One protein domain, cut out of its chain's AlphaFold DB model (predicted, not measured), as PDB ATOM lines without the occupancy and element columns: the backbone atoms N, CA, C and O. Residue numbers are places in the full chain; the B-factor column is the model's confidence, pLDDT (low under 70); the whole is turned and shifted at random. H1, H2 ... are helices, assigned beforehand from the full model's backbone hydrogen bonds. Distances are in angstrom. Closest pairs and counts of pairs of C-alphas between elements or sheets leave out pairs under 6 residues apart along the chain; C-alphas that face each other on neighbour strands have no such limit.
ATOM      1  N   ASN A 105      64.431 -32.770 118.042       71.06
ATOM      2  CA  ASN A 105      65.731 -32.355 118.550       71.06
ATOM      3  C   ASN A 105      65.921 -30.842 118.401       71.06
ATOM      4  O   ASN A 105      66.304 -30.173 119.353       71.06
ATOM      5  N   THR A 106      65.545 -30.289 117.243       72.44
ATOM      6  CA  THR A 106      65.587 -28.843 116.984       72.44
ATOM      7  C   THR A 106      64.702 -28.077 117.964       72.44
ATOM      8  O   THR A 106      65.082 -27.011 118.437       72.44
ATOM      9  N   LYS A 107      63.545 -28.641 118.335       81.31
ATOM     10  CA  LYS A 107      62.680 -28.035 119.353       81.31
ATOM     11  C   LYS A 107      63.386 -27.942 120.708       81.31
ATOM     12  O   LYS A 107      63.216 -26.940 121.391       81.31
ATOM     13  N   TYR A 108      64.155 -28.949 121.112       84.25
ATOM     14  CA  TYR A 108      64.849 -28.934 122.407       84.25
ATOM     15  C   TYR A 108      66.017 -27.951 122.422       84.25
ATOM     16  O   TYR A 108      66.189 -27.234 123.407       84.25
ATOM     17  N   ASP A 109      66.731 -27.840 121.304       80.06
ATOM     18  CA  ASP A 109      67.778 -26.834 121.120       80.06
ATOM     19  C   ASP A 109      67.196 -25.416 121.236       80.06
ATOM     20  O   ASP A 109      67.681 -24.610 122.026       80.06
ATOM     21  N   ILE A 110      66.081 -25.135 120.553       83.75
ATOM     22  CA  ILE A 110      65.384 -23.841 120.652       83.75
ATOM     23  C   ILE A 110      64.919 -23.567 122.088       83.75
ATOM     24  O   ILE A 110      65.043 -22.453 122.590       83.75
ATOM     25  N   GLN A 111      64.364 -24.568 122.777       89.00
ATOM     26  CA  GLN A 111      63.927 -24.402 124.167       89.00
ATOM     27  C   GLN A 111      65.106 -24.151 125.117       89.00
ATOM     28  O   GLN A 111      64.938 -23.436 126.100       89.00
ATOM     29  N   THR A 112      66.288 -24.682 124.809       88.25
ATOM     30  CA  THR A 112      67.523 -24.409 125.555       88.25
ATOM     31  C   THR A 112      67.978 -22.973 125.350       88.25
ATOM     32  O   THR A 112      68.158 -22.250 126.321       88.25
ATOM     33  N   GLN A 113      68.058 -22.534 124.092       88.12
ATOM     34  CA  GLN A 113      68.465 -21.175 123.727       88.12
ATOM     35  C   GLN A 113      67.606 -20.107 124.406       88.12
ATOM     36  O   GLN A 113      68.125 -19.118 124.896       88.12
ATOM     37  N   LYS A 114      66.292 -20.332 124.528       91.31
ATOM     38  CA  LYS A 114      65.366 -19.423 125.235       91.31
ATOM     39  C   LYS A 114      65.664 -19.232 126.728       91.31
ATOM     40  O   LYS A 114      65.031 -18.391 127.358       91.31
ATOM     41  N   ARG A 115      66.551 -20.041 127.301       92.62
ATOM     42  CA  ARG A 115      66.893 -20.078 128.728       92.62
ATOM     43  C   ARG A 115      68.387 -19.853 128.959       92.62
ATOM     44  O   ARG A 115      68.855 -20.003 130.081       92.62
ATOM     45  N   ASP A 116      69.119 -19.528 127.898       89.94
ATOM     46  CA  ASP A 116      70.550 -19.272 127.915       89.94
ATOM     47  C   ASP A 116      70.790 -17.769 128.075       89.94
ATOM     48  O   ASP A 116      70.622 -17.007 127.126       89.94
ATOM     49  N   GLN A 117      71.132 -17.327 129.286       92.00
ATOM     50  CA  GLN A 117      71.328 -15.900 129.565       92.00
ATOM     51  C   GLN A 117      72.484 -15.286 128.760       92.00
ATOM     52  O   GLN A 117      72.401 -14.112 128.395       92.00
ATOM     53  N   ASP A 118      73.507 -16.077 128.423       88.88
ATOM     54  CA  ASP A 118      74.676 -15.598 127.682       88.88
ATOM     55  C   ASP A 118      74.296 -15.318 126.228       88.88
ATOM     56  O   ASP A 118      74.684 -14.289 125.671       88.88
ATOM     57  N   LEU A 119      73.433 -16.162 125.646       87.50
ATOM     58  CA  LEU A 119      72.875 -15.931 124.313       87.50
ATOM     59  C   LEU A 119      72.098 -14.608 124.228       87.50
ATOM     60  O   LEU A 119      72.113 -13.959 123.189       87.50
ATOM     61  N   PHE A 120      71.438 -14.192 125.312       88.69
ATOM     62  CA  PHE A 120      70.731 -12.908 125.374       88.69
ATOM     63  C   PHE A 120      71.613 -11.738 125.843       88.69
ATOM     64  O   PHE A 120      71.103 -10.626 125.958       88.69
ATOM     65  N   GLY A 121      72.906 -11.941 126.123       89.88
ATOM     66  CA  GLY A 121      73.772 -10.884 126.658       89.88
ATOM     67  C   GLY A 121      73.289 -10.367 128.018       89.88
ATOM     68  O   GLY A 121      73.245  -9.156 128.261       89.88
ATOM     69  N   MET A 122      72.866 -11.287 128.884       92.62
ATOM     70  CA  MET A 122      72.297 -10.998 130.193       92.62
ATOM     71  C   MET A 122      73.051 -11.726 131.302       92.62
ATOM     72  O   MET A 122      73.601 -12.805 131.109       92.62
ATOM     73  N   TYR A 123      72.967 -11.178 132.509       94.44
ATOM     74  CA  TYR A 123      73.317 -11.885 133.731       94.44
ATOM     75  C   TYR A 123      72.167 -11.776 134.726       94.44
ATOM     76  O   TYR A 123      71.897 -10.695 135.246       94.44
ATOM     77  N   ILE A 124      71.485 -12.895 134.985       94.88
ATOM     78  CA  ILE A 124      70.382 -12.953 135.952       94.88
ATOM     79  C   ILE A 124      70.919 -13.457 137.294       94.88
ATOM     80  O   ILE A 124      70.824 -12.770 138.309       94.88
ATOM     81  N   TYR A 125      71.520 -14.650 137.297       93.00
ATOM     82  CA  TYR A 125      72.361 -15.176 138.379       93.00
ATOM     83  C   TYR A 125      73.119 -16.424 137.897       93.00
ATOM     84  O   TYR A 125      72.846 -16.957 136.823       93.00
ATOM     85  N   ASN A 126      74.070 -16.907 138.705       87.69
ATOM     86  CA  ASN A 126      75.046 -17.931 138.313       87.69
ATOM     87  C   ASN A 126      74.448 -19.209 137.694       87.69
ATOM     88  O   ASN A 126      74.902 -19.658 136.650       87.69
ATOM     89  N   ASP A 127      73.415 -19.776 138.319       88.06
ATOM     90  CA  ASP A 127      72.870 -21.084 137.930       88.06
ATOM     91  C   ASP A 127      71.609 -20.979 137.053       88.06
ATOM     92  O   ASP A 127      70.938 -21.986 136.814       88.06
ATOM     93  N   PHE A 128      71.261 -19.775 136.574       92.38
ATOM     94  CA  PHE A 128      70.007 -19.520 135.857       92.38
ATOM     95  C   PHE A 128      69.850 -20.440 134.640       92.38
ATOM     96  O   PHE A 128      68.857 -21.161 134.528       92.38
ATOM     97  N   THR A 129      70.866 -20.486 133.771       89.94
ATOM     98  CA  THR A 129      70.866 -21.357 132.587       89.94
ATOM     99  C   THR A 129      70.776 -22.833 132.984       89.94
ATOM    100  O   THR A 129      70.038 -23.596 132.364       89.94
ATOM    101  N   GLY A 130      71.444 -23.245 134.069       87.31
ATOM    102  CA  GLY A 130      71.384 -24.616 134.589       87.31
ATOM    103  C   GLY A 130      69.973 -25.034 135.022       87.31
ATOM    104  O   GLY A 130      69.491 -26.100 134.625       87.31
ATOM    105  N   TYR A 131      69.266 -24.177 135.766       90.44
ATOM    106  CA  TYR A 131      67.857 -24.409 136.102       90.44
ATOM    107  C   TYR A 131      66.950 -24.354 134.869       90.44
ATOM    108  O   TYR A 131      66.010 -25.145 134.758       90.44
ATOM    109  N   GLY A 132      67.281 -23.511 133.891       91.50
ATOM    110  CA  GLY A 132      66.636 -23.499 132.586       91.50
ATOM    111  C   GLY A 132      66.730 -24.840 131.853       91.50
ATOM    112  O   GLY A 132      65.713 -25.376 131.406       91.50
ATOM    113  N   LEU A 133      67.919 -25.438 131.784       88.88
ATOM    114  CA  LEU A 133      68.116 -26.776 131.211       88.88
ATOM    115  C   LEU A 133      67.299 -27.835 131.963       88.88
ATOM    116  O   LEU A 133      66.660 -28.692 131.344       88.88
ATOM    117  N   GLN A 134      67.270 -27.753 133.295       88.25
ATOM    118  CA  GLN A 134      66.451 -28.639 134.118       88.25
ATOM    119  C   GLN A 134      64.958 -28.506 133.775       88.25
ATOM    120  O   GLN A 134      64.274 -29.524 133.637       88.25
ATOM    121  N   GLU A 135      64.450 -27.290 133.576       91.69
ATOM    122  CA  GLU A 135      63.061 -27.044 133.174       91.69
ATOM    123  C   GLU A 135      62.734 -27.665 131.805       91.69
ATOM    124  O   GLU A 135      61.668 -28.271 131.641       91.69
ATOM    125  N   VAL A 136      63.652 -27.598 130.830       90.50
ATOM    126  CA  VAL A 136      63.480 -28.273 129.528       90.50
ATOM    127  C   VAL A 136      63.294 -29.776 129.731       90.50
ATOM    128  O   VAL A 136      62.333 -30.345 129.208       90.50
ATOM    129  N   ILE A 137      64.153 -30.416 130.533       88.38
ATOM    130  CA  ILE A 137      64.072 -31.855 130.838       88.38
ATOM    131  C   ILE A 137      62.748 -32.192 131.525       88.38
ATOM    132  O   ILE A 137      62.072 -33.147 131.135       88.38
ATOM    133  N   GLN A 138      62.348 -31.405 132.526       90.44
ATOM    134  CA  GLN A 138      61.088 -31.600 133.242       90.44
ATOM    135  C   GLN A 138      59.891 -31.538 132.291       90.44
ATOM    136  O   GLN A 138      59.062 -32.452 132.291       90.44
ATOM    137  N   ASN A 139      59.845 -30.523 131.425       91.81
ATOM    138  CA  ASN A 139      58.805 -30.362 130.411       91.81
ATOM    139  C   ASN A 139      58.717 -31.588 129.484       91.81
ATOM    140  O   ASN A 139      57.615 -32.067 129.193       91.81
ATOM    141  N   GLN A 140      59.856 -32.163 129.079       89.19
ATOM    142  CA  GLN A 140      59.858 -33.381 128.259       89.19
ATOM    143  C   GLN A 140      59.428 -34.628 129.023       89.19
ATOM    144  O   GLN A 140      58.660 -35.438 128.498       89.19
ATOM    145  N   LEU A 141      59.876 -34.797 130.268       90.44
ATOM    146  CA  LEU A 141      59.482 -35.939 131.091       90.44
ATOM    147  C   LEU A 141      57.984 -35.913 131.415       90.44
ATOM    148  O   LEU A 141      57.369 -36.975 131.495       90.44
ATOM    149  N   ILE A 142      57.377 -34.730 131.537       90.50
ATOM    150  CA  ILE A 142      55.924 -34.574 131.685       90.50
ATOM    151  C   ILE A 142      55.201 -35.028 130.423       90.50
ATOM    152  O   ILE A 142      54.259 -35.818 130.516       90.50
ATOM    153  N   ALA A 143      55.645 -34.569 129.248       88.62
ATOM    154  CA  ALA A 143      55.072 -34.992 127.973       88.62
ATOM    155  C   ALA A 143      55.186 -36.515 127.790       88.62
ATOM    156  O   ALA A 143      54.198 -37.179 127.463       88.62
ATOM    157  N   PHE A 144      56.354 -37.081 128.109       90.94
ATOM    158  CA  PHE A 144      56.586 -38.521 128.099       90.94
ATOM    159  C   PHE A 144      55.667 -39.259 129.078       90.94
ATOM    160  O   PHE A 144      55.013 -40.229 128.703       90.94
ATOM    161  N   ASN A 145      55.586 -38.813 130.335       91.06
ATOM    162  CA  ASN A 145      54.771 -39.462 131.358       91.06
ATOM    163  C   ASN A 145      53.276 -39.395 131.018       91.06
ATOM    164  O   ASN A 145      52.557 -40.373 131.230       91.06
ATOM    165  N   LYS A 146      52.805 -38.281 130.449       90.88
ATOM    166  CA  LYS A 146      51.428 -38.137 129.964       90.88
ATOM    167  C   LYS A 146      51.094 -39.197 128.913       90.88
ATOM    168  O   LYS A 146      50.072 -39.866 129.038       90.88
ATOM    169  N   GLU A 147      51.962 -39.393 127.925       90.19
ATOM    170  CA  GLU A 147      51.787 -40.442 126.914       90.19
ATOM    171  C   GLU A 147      51.892 -41.847 127.528       90.19
ATOM    172  O   GLU A 147      51.047 -42.707 127.277       90.19
ATOM    173  N   TYR A 148      52.887 -42.069 128.391       89.12
ATOM    174  CA  TYR A 148      53.183 -43.364 129.010       89.12
ATOM    175  C   TYR A 148      52.055 -43.867 129.917       89.12
ATOM    176  O   TYR A 148      51.852 -45.073 130.067       89.12
ATOM    177  N   THR A 149      51.338 -42.942 130.553       89.38
ATOM    178  CA  THR A 149      50.221 -43.233 131.459       89.38
ATOM    179  C   THR A 149      48.849 -43.135 130.799       89.38
ATOM    180  O   THR A 149      47.853 -43.370 131.480       89.38
ATOM    181  N   SER A 150      48.784 -42.820 129.502       88.88
ATOM    182  CA  SER A 150      47.522 -42.764 128.762       88.88
ATOM    183  C   SER A 150      46.843 -44.139 128.676       88.88
ATOM    184  O   SER A 150      47.480 -45.179 128.850       88.88
ATOM    185  N   ASP A 151      45.542 -44.159 128.368       88.25
ATOM    186  CA  ASP A 151      44.773 -45.407 128.218       88.25
ATOM    187  C   ASP A 151      45.297 -46.294 127.076       88.25
ATOM    188  O   ASP A 151      45.123 -47.515 127.085       88.25
ATOM    189  N   LYS A 152      45.916 -45.674 126.065       87.94
ATOM    190  CA  LYS A 152      46.460 -46.329 124.871       87.94
ATOM    191  C   LYS A 152      47.827 -45.727 124.541       87.94
ATOM    192  O   LYS A 152      47.921 -44.973 123.572       87.94
ATOM    193  N   PRO A 153      48.871 -46.060 125.319       85.81
ATOM    194  CA  PRO A 153      50.198 -45.518 125.090       85.81
ATOM    195  C   PRO A 153      50.697 -45.995 123.731       85.81
ATOM    196  O   PRO A 153      50.743 -47.197 123.452       85.81
ATOM    197  N   SER A 154      51.072 -45.053 122.879       85.75
ATOM    198  CA  SER A 154      51.685 -45.355 121.599       85.75
ATOM    199  C   SER A 154      53.200 -45.473 121.792       85.75
ATOM    200  O   SER A 154      53.845 -44.538 122.272       85.75
ATOM    201  N   PRO A 155      53.826 -46.600 121.404       84.00
ATOM    202  CA  PRO A 155      55.280 -46.742 121.474       84.00
ATOM    203  C   PRO A 155      56.030 -45.669 120.679       84.00
ATOM    204  O   PRO A 155      57.167 -45.345 121.007       84.00
ATOM    205  N   PHE A 156      55.396 -45.114 119.645       82.62
ATOM    206  CA  PHE A 156      56.011 -44.149 118.744       82.62
ATOM    207  C   PHE A 156      56.361 -42.807 119.417       82.62
ATOM    208  O   PHE A 156      57.544 -42.491 119.457       82.62
ATOM    209  N   PRO A 157      55.421 -42.021 119.982       82.19
ATOM    210  CA  PRO A 157      55.736 -40.776 120.691       82.19
ATOM    211  C   PRO A 157      56.658 -40.985 121.898       82.19
ATOM    212  O   PRO A 157      57.500 -40.133 122.179       82.19
ATOM    213  N   LEU A 158      56.554 -42.132 122.579       86.19
ATOM    214  CA  LEU A 158      57.480 -42.500 123.653       86.19
ATOM    215  C   LEU A 158      58.909 -42.651 123.124       86.19
ATOM    216  O   LEU A 158      59.829 -42.037 123.658       86.19
ATOM    217  N   TRP A 159      59.090 -43.428 122.054       84.19
ATOM    218  CA  TRP A 159      60.393 -43.601 121.419       84.19
ATOM    219  C   TRP A 159      60.924 -42.287 120.849       84.19
ATOM    220  O   TRP A 159      62.078 -41.952 121.070       84.19
ATOM    221  N   TYR A 160      60.063 -41.515 120.189       82.25
ATOM    222  CA  TYR A 160      60.380 -40.211 119.616       82.25
ATOM    223  C   TYR A 160      60.919 -39.235 120.670       82.25
ATOM    224  O   TYR A 160      61.924 -38.570 120.443       82.25
ATOM    225  N   THR A 161      60.300 -39.206 121.852       84.12
ATOM    226  CA  THR A 161      60.744 -38.370 122.977       84.12
ATOM    227  C   THR A 161      62.072 -38.860 123.561       84.12
ATOM    228  O   THR A 161      62.950 -38.050 123.841       84.12
ATOM    229  N   ILE A 162      62.251 -40.179 123.718       85.00
ATOM    230  CA  ILE A 162      63.512 -40.760 124.213       85.00
ATOM    231  C   ILE A 162      64.659 -40.501 123.232       85.00
ATOM    232  O   ILE A 162      65.742 -40.120 123.662       85.00
ATOM    233  N   GLU A 163      64.428 -40.696 121.934       82.25
ATOM    234  CA  GLU A 163      65.401 -40.445 120.866       82.25
ATOM    235  C   GLU A 163      65.853 -38.981 120.887       82.25
ATOM    236  O   GLU A 163      67.052 -38.701 120.857       82.25
ATOM    237  N   ALA A 164      64.904 -38.053 121.019       82.38
ATOM    238  CA  ALA A 164      65.208 -36.632 121.064       82.38
ATOM    239  C   ALA A 164      65.939 -36.210 122.342       82.38
ATOM    240  O   ALA A 164      66.888 -35.434 122.264       82.38
ATOM    241  N   LEU A 165      65.556 -36.756 123.501       83.12
ATOM    242  CA  LEU A 165      66.278 -36.533 124.757       83.12
ATOM    243  C   LEU A 165      67.702 -37.076 124.676       83.12
ATOM    244  O   LEU A 165      68.639 -36.378 125.046       83.12
ATOM    245  N   ALA A 166      67.879 -38.297 124.168       78.06
ATOM    246  CA  ALA A 166      69.195 -38.896 124.002       78.06
ATOM    247  C   ALA A 166      70.077 -38.035 123.094       78.06
ATOM    248  O   ALA A 166      71.211 -37.738 123.453       78.06
ATOM    249  N   TRP A 167      69.558 -37.580 121.953       75.06
ATOM    250  CA  TRP A 167      70.304 -36.685 121.074       75.06
ATOM    251  C   TRP A 167      70.673 -35.366 121.757       75.06
ATOM    252  O   TRP A 167      71.827 -34.955 121.697       75.06
ATOM    253  N   TRP A 168      69.711 -34.727 122.425       77.94
ATOM    254  CA  TRP A 168      69.921 -33.459 123.120       77.94
ATOM    255  C   TRP A 168      70.987 -33.578 124.219       77.94
ATOM    256  O   TRP A 168      71.922 -32.788 124.233       77.94
ATOM    257  N   PHE A 169      70.953 -34.637 125.038       75.00
ATOM    258  CA  PHE A 169      71.985 -34.901 126.053       75.00
ATOM    259  C   PHE A 169      73.389 -35.104 125.482       75.00
ATOM    260  O   PHE A 169      74.363 -34.870 126.189       75.00
ATOM    261  N   ASN A 170      73.503 -35.574 124.239       68.44
ATOM    262  CA  ASN A 170      74.803 -35.754 123.606       68.44
ATOM    263  C   ASN A 170      75.269 -34.488 122.862       68.44
ATOM    264  O   ASN A 170      76.467 -34.252 122.782       68.44
ATOM    265  N   ARG A 171      74.351 -33.681 122.307       64.50
ATOM    266  CA  ARG A 171      74.679 -32.492 121.501       64.50
ATOM    267  C   ARG A 171      74.883 -31.230 122.329       64.50
ATOM    268  O   ARG A 171      75.768 -30.443 122.011       64.50
ATOM    269  N   THR A 172      74.015 -31.003 123.304       60.00
ATOM    270  CA  THR A 172      74.057 -29.813 124.145       60.00
ATOM    271  C   THR A 172      75.128 -30.013 125.200       60.00
ATOM    272  O   THR A 172      75.262 -31.117 125.734       60.00
ATOM    273  N   ASP A 173      75.871 -28.951 125.510       59.97
ATOM    274  CA  ASP A 173      76.730 -28.948 126.683       59.97
ATOM    275  C   ASP A 173      75.853 -29.023 127.940       59.97
ATOM    276  O   ASP A 173      75.425 -28.036 128.533       59.97
ATOM    277  N   THR A 174      75.505 -30.253 128.305       60.25
ATOM    278  CA  THR A 174      74.789 -30.566 129.534       60.25
ATOM    279  C   THR A 174      75.773 -30.783 130.678       60.25
ATOM    280  O   THR A 174      75.386 -31.347 131.701       60.25
ATOM    281  N   MET A 175      77.042 -30.362 130.559       55.28
ATOM    282  CA  MET A 175      78.038 -30.505 131.626       55.28
ATOM    283  C   MET A 175      77.635 -29.724 132.883       55.28
ATOM    284  O   MET A 175      77.878 -30.190 133.992       55.28
ATOM    285  N   LEU A 176      76.893 -28.621 132.721       54.44
ATOM    286  CA  LEU A 176      76.265 -27.874 133.820       54.44
ATOM    287  C   LEU A 176      75.225 -28.697 134.612       54.44
ATOM    288  O   LEU A 176      74.899 -28.353 135.743       54.44
ATOM    289  N   TRP A 177      74.705 -29.788 134.036       54.78
ATOM    290  CA  TRP A 177      73.666 -30.635 134.636       54.78
ATOM    291  C   TRP A 177      74.113 -32.087 134.891       54.78
ATOM    292  O   TRP A 177      73.569 -32.773 135.757       54.78
ATOM    293  N   SER A 178      75.102 -32.592 134.155       54.03
ATOM    294  CA  SER A 178      75.512 -33.994 134.215       54.03
ATOM    295  C   SER A 178      76.646 -34.216 135.217       54.03
ATOM    296  O   SER A 178      77.778 -33.769 135.062       54.03
ATOM    297  N   SER A 179      76.348 -34.985 136.264       47.03
ATOM    298  CA  SER A 179      77.381 -35.579 137.117       47.03
ATOM    299  C   SER A 179      78.088 -36.722 136.369       47.03
ATOM    300  O   SER A 179      77.452 -37.463 135.620       47.03
ATOM    301  N   LYS A 230      57.233 -45.087 136.667       86.94
ATOM    302  CA  LYS A 230      56.230 -44.352 137.469       86.94
ATOM    303  C   LYS A 230      56.741 -44.067 138.880       86.94
ATOM    304  O   LYS A 230      56.449 -43.025 139.462       86.94
ATOM    305  N   GLN A 231      57.489 -44.999 139.473       86.69
ATOM    306  CA  GLN A 231      58.126 -44.773 140.771       86.69
ATOM    307  C   GLN A 231      59.216 -43.694 140.703       86.69
ATOM    308  O   GLN A 231      59.229 -42.813 141.558       86.69
ATOM    309  N   ARG A 232      60.113 -43.761 139.714       87.50
ATOM    310  CA  ARG A 232      61.212 -42.801 139.537       87.50
ATOM    311  C   ARG A 232      60.697 -41.408 139.187       87.50
ATOM    312  O   ARG A 232      61.117 -40.453 139.821       87.50
ATOM    313  N   TYR A 233      59.731 -41.317 138.278       88.69
ATOM    314  CA  TYR A 233      59.076 -40.071 137.897       88.69
ATOM    315  C   TYR A 233      58.399 -39.402 139.095       88.69
ATOM    316  O   TYR A 233      58.607 -38.225 139.323       88.69
ATOM    317  N   ARG A 234      57.672 -40.150 139.941       89.81
ATOM    318  CA  ARG A 234      57.079 -39.573 141.164       89.81
ATOM    319  C   ARG A 234      58.112 -38.991 142.124       89.81
ATOM    320  O   ARG A 234      57.842 -37.959 142.721       89.81
ATOM    321  N   LYS A 235      59.262 -39.653 142.292       89.69
ATOM    322  CA  LYS A 235      60.358 -39.116 143.111       89.69
ATOM    323  C   LYS A 235      60.931 -37.850 142.483       89.69
ATOM    324  O   LYS A 235      60.990 -36.833 143.153       89.69
ATOM    325  N   PHE A 236      61.249 -37.916 141.192       87.12
ATOM    326  CA  PHE A 236      61.760 -36.788 140.424       87.12
ATOM    327  C   PHE A 236      60.819 -35.576 140.496       87.12
ATOM    328  O   PHE A 236      61.245 -34.499 140.882       87.12
ATOM    329  N   SER A 237      59.524 -35.751 140.224       88.38
ATOM    330  CA  SER A 237      58.543 -34.664 140.296       88.38
ATOM    331  C   SER A 237      58.356 -34.103 141.707       88.38
ATOM    332  O   SER A 237      58.032 -32.930 141.851       88.38
ATOM    333  N   ALA A 238      58.532 -34.919 142.751       88.88
ATOM    334  CA  ALA A 238      58.462 -34.445 144.133       88.88
ATOM    335  C   ALA A 238      59.698 -33.627 144.540       88.88
ATOM    336  O   ALA A 238      59.578 -32.722 145.357       88.88
ATOM    337  N   GLU A 239      60.865 -33.960 143.991       87.12
ATOM    338  CA  GLU A 239      62.142 -33.312 144.301       87.12
ATOM    339  C   GLU A 239      62.366 -32.044 143.474       87.12
ATOM    340  O   GLU A 239      62.798 -31.028 144.005       87.12
ATOM    341  N   TYR A 240      62.021 -32.089 142.187       81.81
ATOM    342  CA  TYR A 240      62.361 -31.040 141.230       81.81
ATOM    343  C   TYR A 240      61.143 -30.268 140.697       81.81
ATOM    344  O   TYR A 240      61.311 -29.262 140.015       81.81
ATOM    345  N   GLY A 241      59.915 -30.705 140.991       84.56
ATOM    346  CA  GLY A 241      58.692 -30.070 140.498       84.56
ATOM    347  C   GLY A 241      58.237 -30.563 139.118       84.56
ATOM    348  O   GLY A 241      58.641 -31.626 138.639       84.56
ATOM    349  N   ASN A 242      57.333 -29.803 138.491       82.50
ATOM    350  CA  ASN A 242      56.612 -30.199 137.274       82.50
ATOM    351  C   ASN A 242      56.881 -29.266 136.080       82.50
ATOM    352  O   ASN A 242      55.947 -28.957 135.340       82.50
ATOM    353  N   GLY A 243      58.137 -28.877 135.846       87.75
ATOM    354  CA  GLY A 243      58.482 -28.043 134.691       87.75
ATOM    355  C   GLY A 243      57.810 -26.674 134.740       87.75
ATOM    356  O   GLY A 243      57.266 -26.270 135.770       87.75
ATOM    357  N   GLY A 244      57.826 -25.967 133.615       91.88
ATOM    358  CA  GLY A 244      57.310 -24.607 133.559       91.88
ATOM    359  C   GLY A 244      57.878 -23.765 132.425       91.88
ATOM    360  O   GLY A 244      58.294 -24.280 131.382       91.88
ATOM    361  N   VAL A 245      57.818 -22.455 132.654       94.25
ATOM    362  CA  VAL A 245      58.375 -21.390 131.806       94.25
ATOM    363  C   VAL A 245      59.106 -20.336 132.648       94.25
ATOM    364  O   VAL A 245      59.305 -19.217 132.191       94.25
ATOM    365  N   GLU A 246      59.443 -20.667 133.895       93.88
ATOM    366  CA  GLU A 246      60.041 -19.756 134.875       93.88
ATOM    367  C   GLU A 246      61.397 -19.231 134.398       93.88
ATOM    368  O   GLU A 246      61.713 -18.059 134.581       93.88
ATOM    369  N   PHE A 247      62.156 -20.080 133.706       94.44
ATOM    370  CA  PHE A 247      63.474 -19.734 133.176       94.44
ATOM    371  C   PHE A 247      63.441 -19.334 131.693       94.44
ATOM    372  O   PHE A 247      64.485 -19.070 131.103       94.44
ATOM    373  N   ASP A 248      62.262 -19.296 131.062       95.06
ATOM    374  CA  ASP A 248      62.117 -18.864 129.670       95.06
ATOM    375  C   ASP A 248      62.220 -17.333 129.583       95.06
ATOM    376  O   ASP A 248      61.273 -16.603 129.886       95.06
ATOM    377  N   ILE A 249      63.371 -16.837 129.123       94.69
ATOM    378  CA  ILE A 249      63.675 -15.402 129.004       94.69
ATOM    379  C   ILE A 249      62.678 -14.709 128.062       94.69
ATOM    380  O   ILE A 249      62.295 -13.554 128.275       94.69
ATOM    381  N   THR A 250      62.144 -15.432 127.071       92.44
ATOM    382  CA  THR A 250      61.124 -14.900 126.151       92.44
ATOM    383  C   THR A 250      59.761 -14.692 126.814       92.44
ATOM    384  O   THR A 250      58.874 -14.066 126.228       92.44
ATOM    385  N   LYS A 251      59.571 -15.215 128.032       94.88
ATOM    386  CA  LYS A 251      58.362 -15.052 128.851       94.88
ATOM    387  C   LYS A 251      58.519 -14.048 129.986       94.88
ATOM    388  O   LYS A 251      57.504 -13.683 130.576       94.88
ATOM    389  N   MET A 252      59.732 -13.567 130.249       93.44
ATOM    390  CA  MET A 252      59.975 -12.490 131.210       93.44
ATOM    391  C   MET A 252      59.311 -11.184 130.767       93.44
ATOM    392  O   MET A 252      58.996 -10.982 129.588       93.44
ATOM    393  N   SER A 253      59.115 -10.261 131.700       94.50
ATOM    394  CA  SER A 253      58.738  -8.897 131.334       94.50
ATOM    395  C   SER A 253      59.911  -8.168 130.664       94.50
ATOM    396  O   SER A 253      61.079  -8.471 130.903       94.50
ATOM    397  N   GLU A 254      59.609  -7.168 129.831       93.62
ATOM    398  CA  GLU A 254      60.640  -6.292 129.255       93.62
ATOM    399  C   GLU A 254      61.486  -5.628 130.351       93.62
ATOM    400  O   GLU A 254      62.706  -5.560 130.237       93.62
ATOM    401  N   ALA A 255      60.850  -5.172 131.434       94.69
ATOM    402  CA  ALA A 255      61.541  -4.518 132.540       94.69
ATOM    403  C   ALA A 255      62.568  -5.446 133.208       94.69
ATOM    404  O   ALA A 255      63.695  -5.022 133.459       94.69
ATOM    405  N   GLU A 256      62.207  -6.711 133.446       94.50
ATOM    406  CA  GLU A 256      63.127  -7.713 133.997       94.50
ATOM    407  C   GLU A 256      64.275  -8.013 133.035       94.50
ATOM    408  O   GLU A 256      65.424  -8.067 133.466       94.50
ATOM    409  N   ARG A 257      63.999  -8.153 131.732       95.56
ATOM    410  CA  ARG A 257      65.068  -8.391 130.755       95.56
ATOM    411  C   ARG A 257      66.059  -7.235 130.703       95.56
ATOM    412  O   ARG A 257      67.257  -7.458 130.808       95.56
ATOM    413  N   ARG A 258      65.562  -6.000 130.622       93.94
ATOM    414  CA  ARG A 258      66.403  -4.792 130.585       93.94
ATOM    415  C   ARG A 258      67.246  -4.633 131.841       93.94
ATOM    416  O   ARG A 258      68.393  -4.226 131.735       93.94
ATOM    417  N   ALA A 259      66.698  -4.963 133.009       95.69
ATOM    418  CA  ALA A 259      67.419  -4.859 134.275       95.69
ATOM    419  C   ALA A 259      68.605  -5.833 134.384       95.69
ATOM    420  O   ALA A 259      69.552  -5.543 135.107       95.69
ATOM    421  N   ASN A 260      68.545  -6.970 133.686       94.88
ATOM    422  CA  ASN A 260      69.587  -7.998 133.709       94.88
ATOM    423  C   ASN A 260      70.478  -7.991 132.447       94.88
ATOM    424  O   ASN A 260      71.463  -8.721 132.397       94.88
ATOM    425  N   ALA A 261      70.146  -7.198 131.424       94.25
ATOM    426  CA  ALA A 261      70.943  -7.060 130.205       94.25
ATOM    427  C   ALA A 261      72.171  -6.170 130.433       94.25
ATOM    428  O   ALA A 261      72.070  -5.110 131.053       94.25
ATOM    429  N   PHE A 262      73.321  -6.552 129.872       92.50
ATOM    430  CA  PHE A 262      74.573  -5.805 130.058       92.50
ATOM    431  C   PHE A 262      74.510  -4.364 129.531       92.50
ATOM    432  O   PHE A 262      75.156  -3.469 130.079       92.50
ATOM    433  N   ASP A 263      73.714  -4.116 128.490       92.06
ATOM    434  CA  ASP A 263      73.551  -2.802 127.867       92.06
ATOM    435  C   ASP A 263      72.284  -2.048 128.325       92.06
ATOM    436  O   ASP A 263      72.005  -0.949 127.837       92.06
ATOM    437  N   ASN A 264      71.531  -2.607 129.283       90.62
ATOM    438  CA  ASN A 264      70.237  -2.113 129.771       90.62
ATOM    439  C   ASN A 264      69.138  -1.970 128.688       90.62
ATOM    440  O   ASN A 264      68.132  -1.265 128.883       90.62
ATOM    441  N   LYS A 265      69.304  -2.615 127.528       91.06
ATOM    442  CA  LYS A 265      68.289  -2.687 126.470       91.06
ATOM    443  C   LYS A 265      67.580  -4.033 126.514       91.06
ATOM    444  O   LYS A 265      68.004  -4.959 127.193       91.06
ATOM    445  N   ASP A 266      66.425  -4.112 125.856       90.88
ATOM    446  CA  ASP A 266      65.712  -5.383 125.762       90.88
ATOM    447  C   ASP A 266      66.401  -6.239 124.686       90.88
ATOM    448  O   ASP A 266      66.378  -5.850 123.512       90.88
ATOM    449  N   PRO A 267      66.992  -7.393 125.042       88.31
ATOM    450  CA  PRO A 267      67.703  -8.228 124.084       88.31
ATOM    451  C   PRO A 267      66.775  -8.819 123.017       88.31
ATOM    452  O   PRO A 267      67.228  -9.116 121.915       88.31
ATOM    453  N   LEU A 268      65.461  -8.915 123.266       87.38
ATOM    454  CA  LEU A 268      64.504  -9.384 122.254       87.38
ATOM    455  C   LEU A 268      64.260  -8.380 121.119       87.38
ATOM    456  O   LEU A 268      63.666  -8.746 120.109       87.38
ATOM    457  N   VAL A 269      64.677  -7.122 121.283       79.75
ATOM    458  CA  VAL A 269      64.560  -6.090 120.240       79.75
ATOM    459  C   VAL A 269      65.751  -6.131 119.283       79.75
ATOM    460  O   VAL A 269      65.617  -5.753 118.121       79.75
ATOM    461  N   VAL A 270      66.913  -6.564 119.776       64.94
ATOM    462  CA  VAL A 270      68.185  -6.551 119.037       64.94
ATOM    463  C   VAL A 270      68.486  -7.913 118.412       64.94
ATOM    464  O   VAL A 270      69.101  -7.964 117.351       64.94
ATOM    465  N   MET A 271      68.039  -9.009 119.030       57.28
ATOM    466  CA  MET A 271      68.289 -10.342 118.493       57.28
ATOM    467  C   MET A 271      67.410 -10.660 117.274       57.28
ATOM    468  O   MET A 271      66.217 -10.329 117.274       57.28
ATOM    469  N   PRO A 272      67.954 -11.361 116.257       53.19
ATOM    470  CA  PRO A 272      67.124 -12.000 115.245       53.19
ATOM    471  C   PRO A 272      66.106 -12.925 115.934       53.19
ATOM    472  O   PRO A 272      66.367 -13.443 117.027       53.19
ATOM    473  N   PRO A 273      64.908 -13.120 115.352       52.19
ATOM    474  CA  PRO A 273      63.882 -13.940 115.975       52.19
ATOM    475  C   PRO A 273      64.451 -15.329 116.267       52.19
ATOM    476  O   PRO A 273      64.921 -16.007 115.354       52.19
ATOM    477  N   VAL A 274      64.375 -15.765 117.533       52.56
ATOM    478  CA  VAL A 274      64.655 -17.162 117.898       52.56
ATOM    479  C   VAL A 274      63.883 -18.041 116.911       52.56
ATOM    480  O   VAL A 274      62.669 -17.821 116.783       52.56
ATOM    481  N   PRO A 275      64.533 -18.999 116.215       50.44
ATOM    482  CA  PRO A 275      63.870 -19.799 115.198       50.44
ATOM    483  C   PRO A 275      62.553 -20.333 115.753       50.44
ATOM    484  O   PRO A 275      62.511 -20.949 116.827       50.44
ATOM    485  N   SER A 276      61.444 -20.008 115.086       44.78
ATOM    486  CA  SER A 276      60.141 -20.496 115.526       44.78
ATOM    487  C   SER A 276      60.144 -22.027 115.486       44.78
ATOM    488  O   SER A 276      60.887 -22.630 114.715       44.78
ATOM    489  N   GLU A 277      59.308 -22.694 116.295       45.97
ATOM    490  CA  GLU A 277      59.240 -24.172 116.303       45.97
ATOM    491  C   GLU A 277      58.925 -24.774 114.910       45.97
ATOM    492  O   GLU A 277      59.078 -25.978 114.704       45.97
ATOM    493  N   GLU A 278      58.503 -23.935 113.956       39.25
ATOM    494  CA  GLU A 278      58.197 -24.275 112.569       39.25
ATOM    495  C   GLU A 278      59.243 -23.776 111.553       39.25
ATOM    496  O   GLU A 278      59.251 -24.271 110.421       39.25
ATOM    497  N   GLN A 279      60.144 -22.858 111.929       36.16
ATOM    498  CA  GLN A 279      61.188 -22.340 111.044       36.16
ATOM    499  C   GLN A 279      62.507 -23.105 111.217       36.16
ATOM    500  O   GLN A 279      62.952 -23.340 112.343       36.16
TER     501      GLN A 279
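Overview. This is residues 105 to 179 and 230 to 279 of the 298 residues of an uncharacterized protein of Pseudogymnoascus sp. VKM F-4515 (FW-2607) (UniProt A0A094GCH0). What is the main picture? Long H2 and H3 lie side by side as a helical hairpin, H1 packs on both, and H4 lies beside H2, away from H1. Short H5 and H6 sit at the far end of the longest axis, toward which the link of residues 114 to 127 loops out. What is the make-up? The printed part has 125 residues with six named helices, H1 to H6 in chain order, and no named strand: all helix. How large is it? It is compact, with a radius of gyration of the C-alphas of 16.0 A, and spans 50 by 33 by 26 A.

Along the chain. Where is the longest helix? H2, residues 128 to 148, runs 30.0 A from C-alpha 128 at (70.007, -19.520, 135.857). Where are the others? H1 is residues 105 to 113, 12.6 A; H3 is 155 to 171, 24.1 A; H4 is 230 to 240, 15.1 A. H5 is 254 to 260, 10.1 A, and H6 is 267 to 270, 5.3 A, ending at C-alpha 270 at (68.185, -6.551, 119.037).

Arrangement. What touches H2, the hub? H3 touches it at a shallow tilt of 18 degrees, opposite ways, the closest C-alphas being those of Phe 144 and Leu 158, 6.0 A apart. H1 touches H2 residues 132 to 136 alone, closest at C-alphas 112 and 133, 6.2 A. H4 only just touches H2 residues 141 to 145 alone, with 3 pairs of C-alphas within 8 A, closest at 145 and 233, 7.9 A. What of the rest? H1 touches H3 residues 164 to 168 alone at a steep tilt of 50 degrees, closest at C-alphas 105 and 164, 5.0 A. H5 and H6 are close but not clearly touching, their closest C-alphas, 257 and 267, being 7.2 A apart. Are the helix backbones complete? H1 to H5 have every O i to N i+4 pair within hydrogen-bond range; H6 is too short for one.

Size, cuts and confidence. Is the printed part cut? Residues 180 to 229 are not printed, with 22.9 A between C-alphas 179 and 230. Which links are long? Those from H1 to H2 and from H4 to H5. Where is confidence low? Residues 170 to 179 and 270 to 279 have pLDDT under 70.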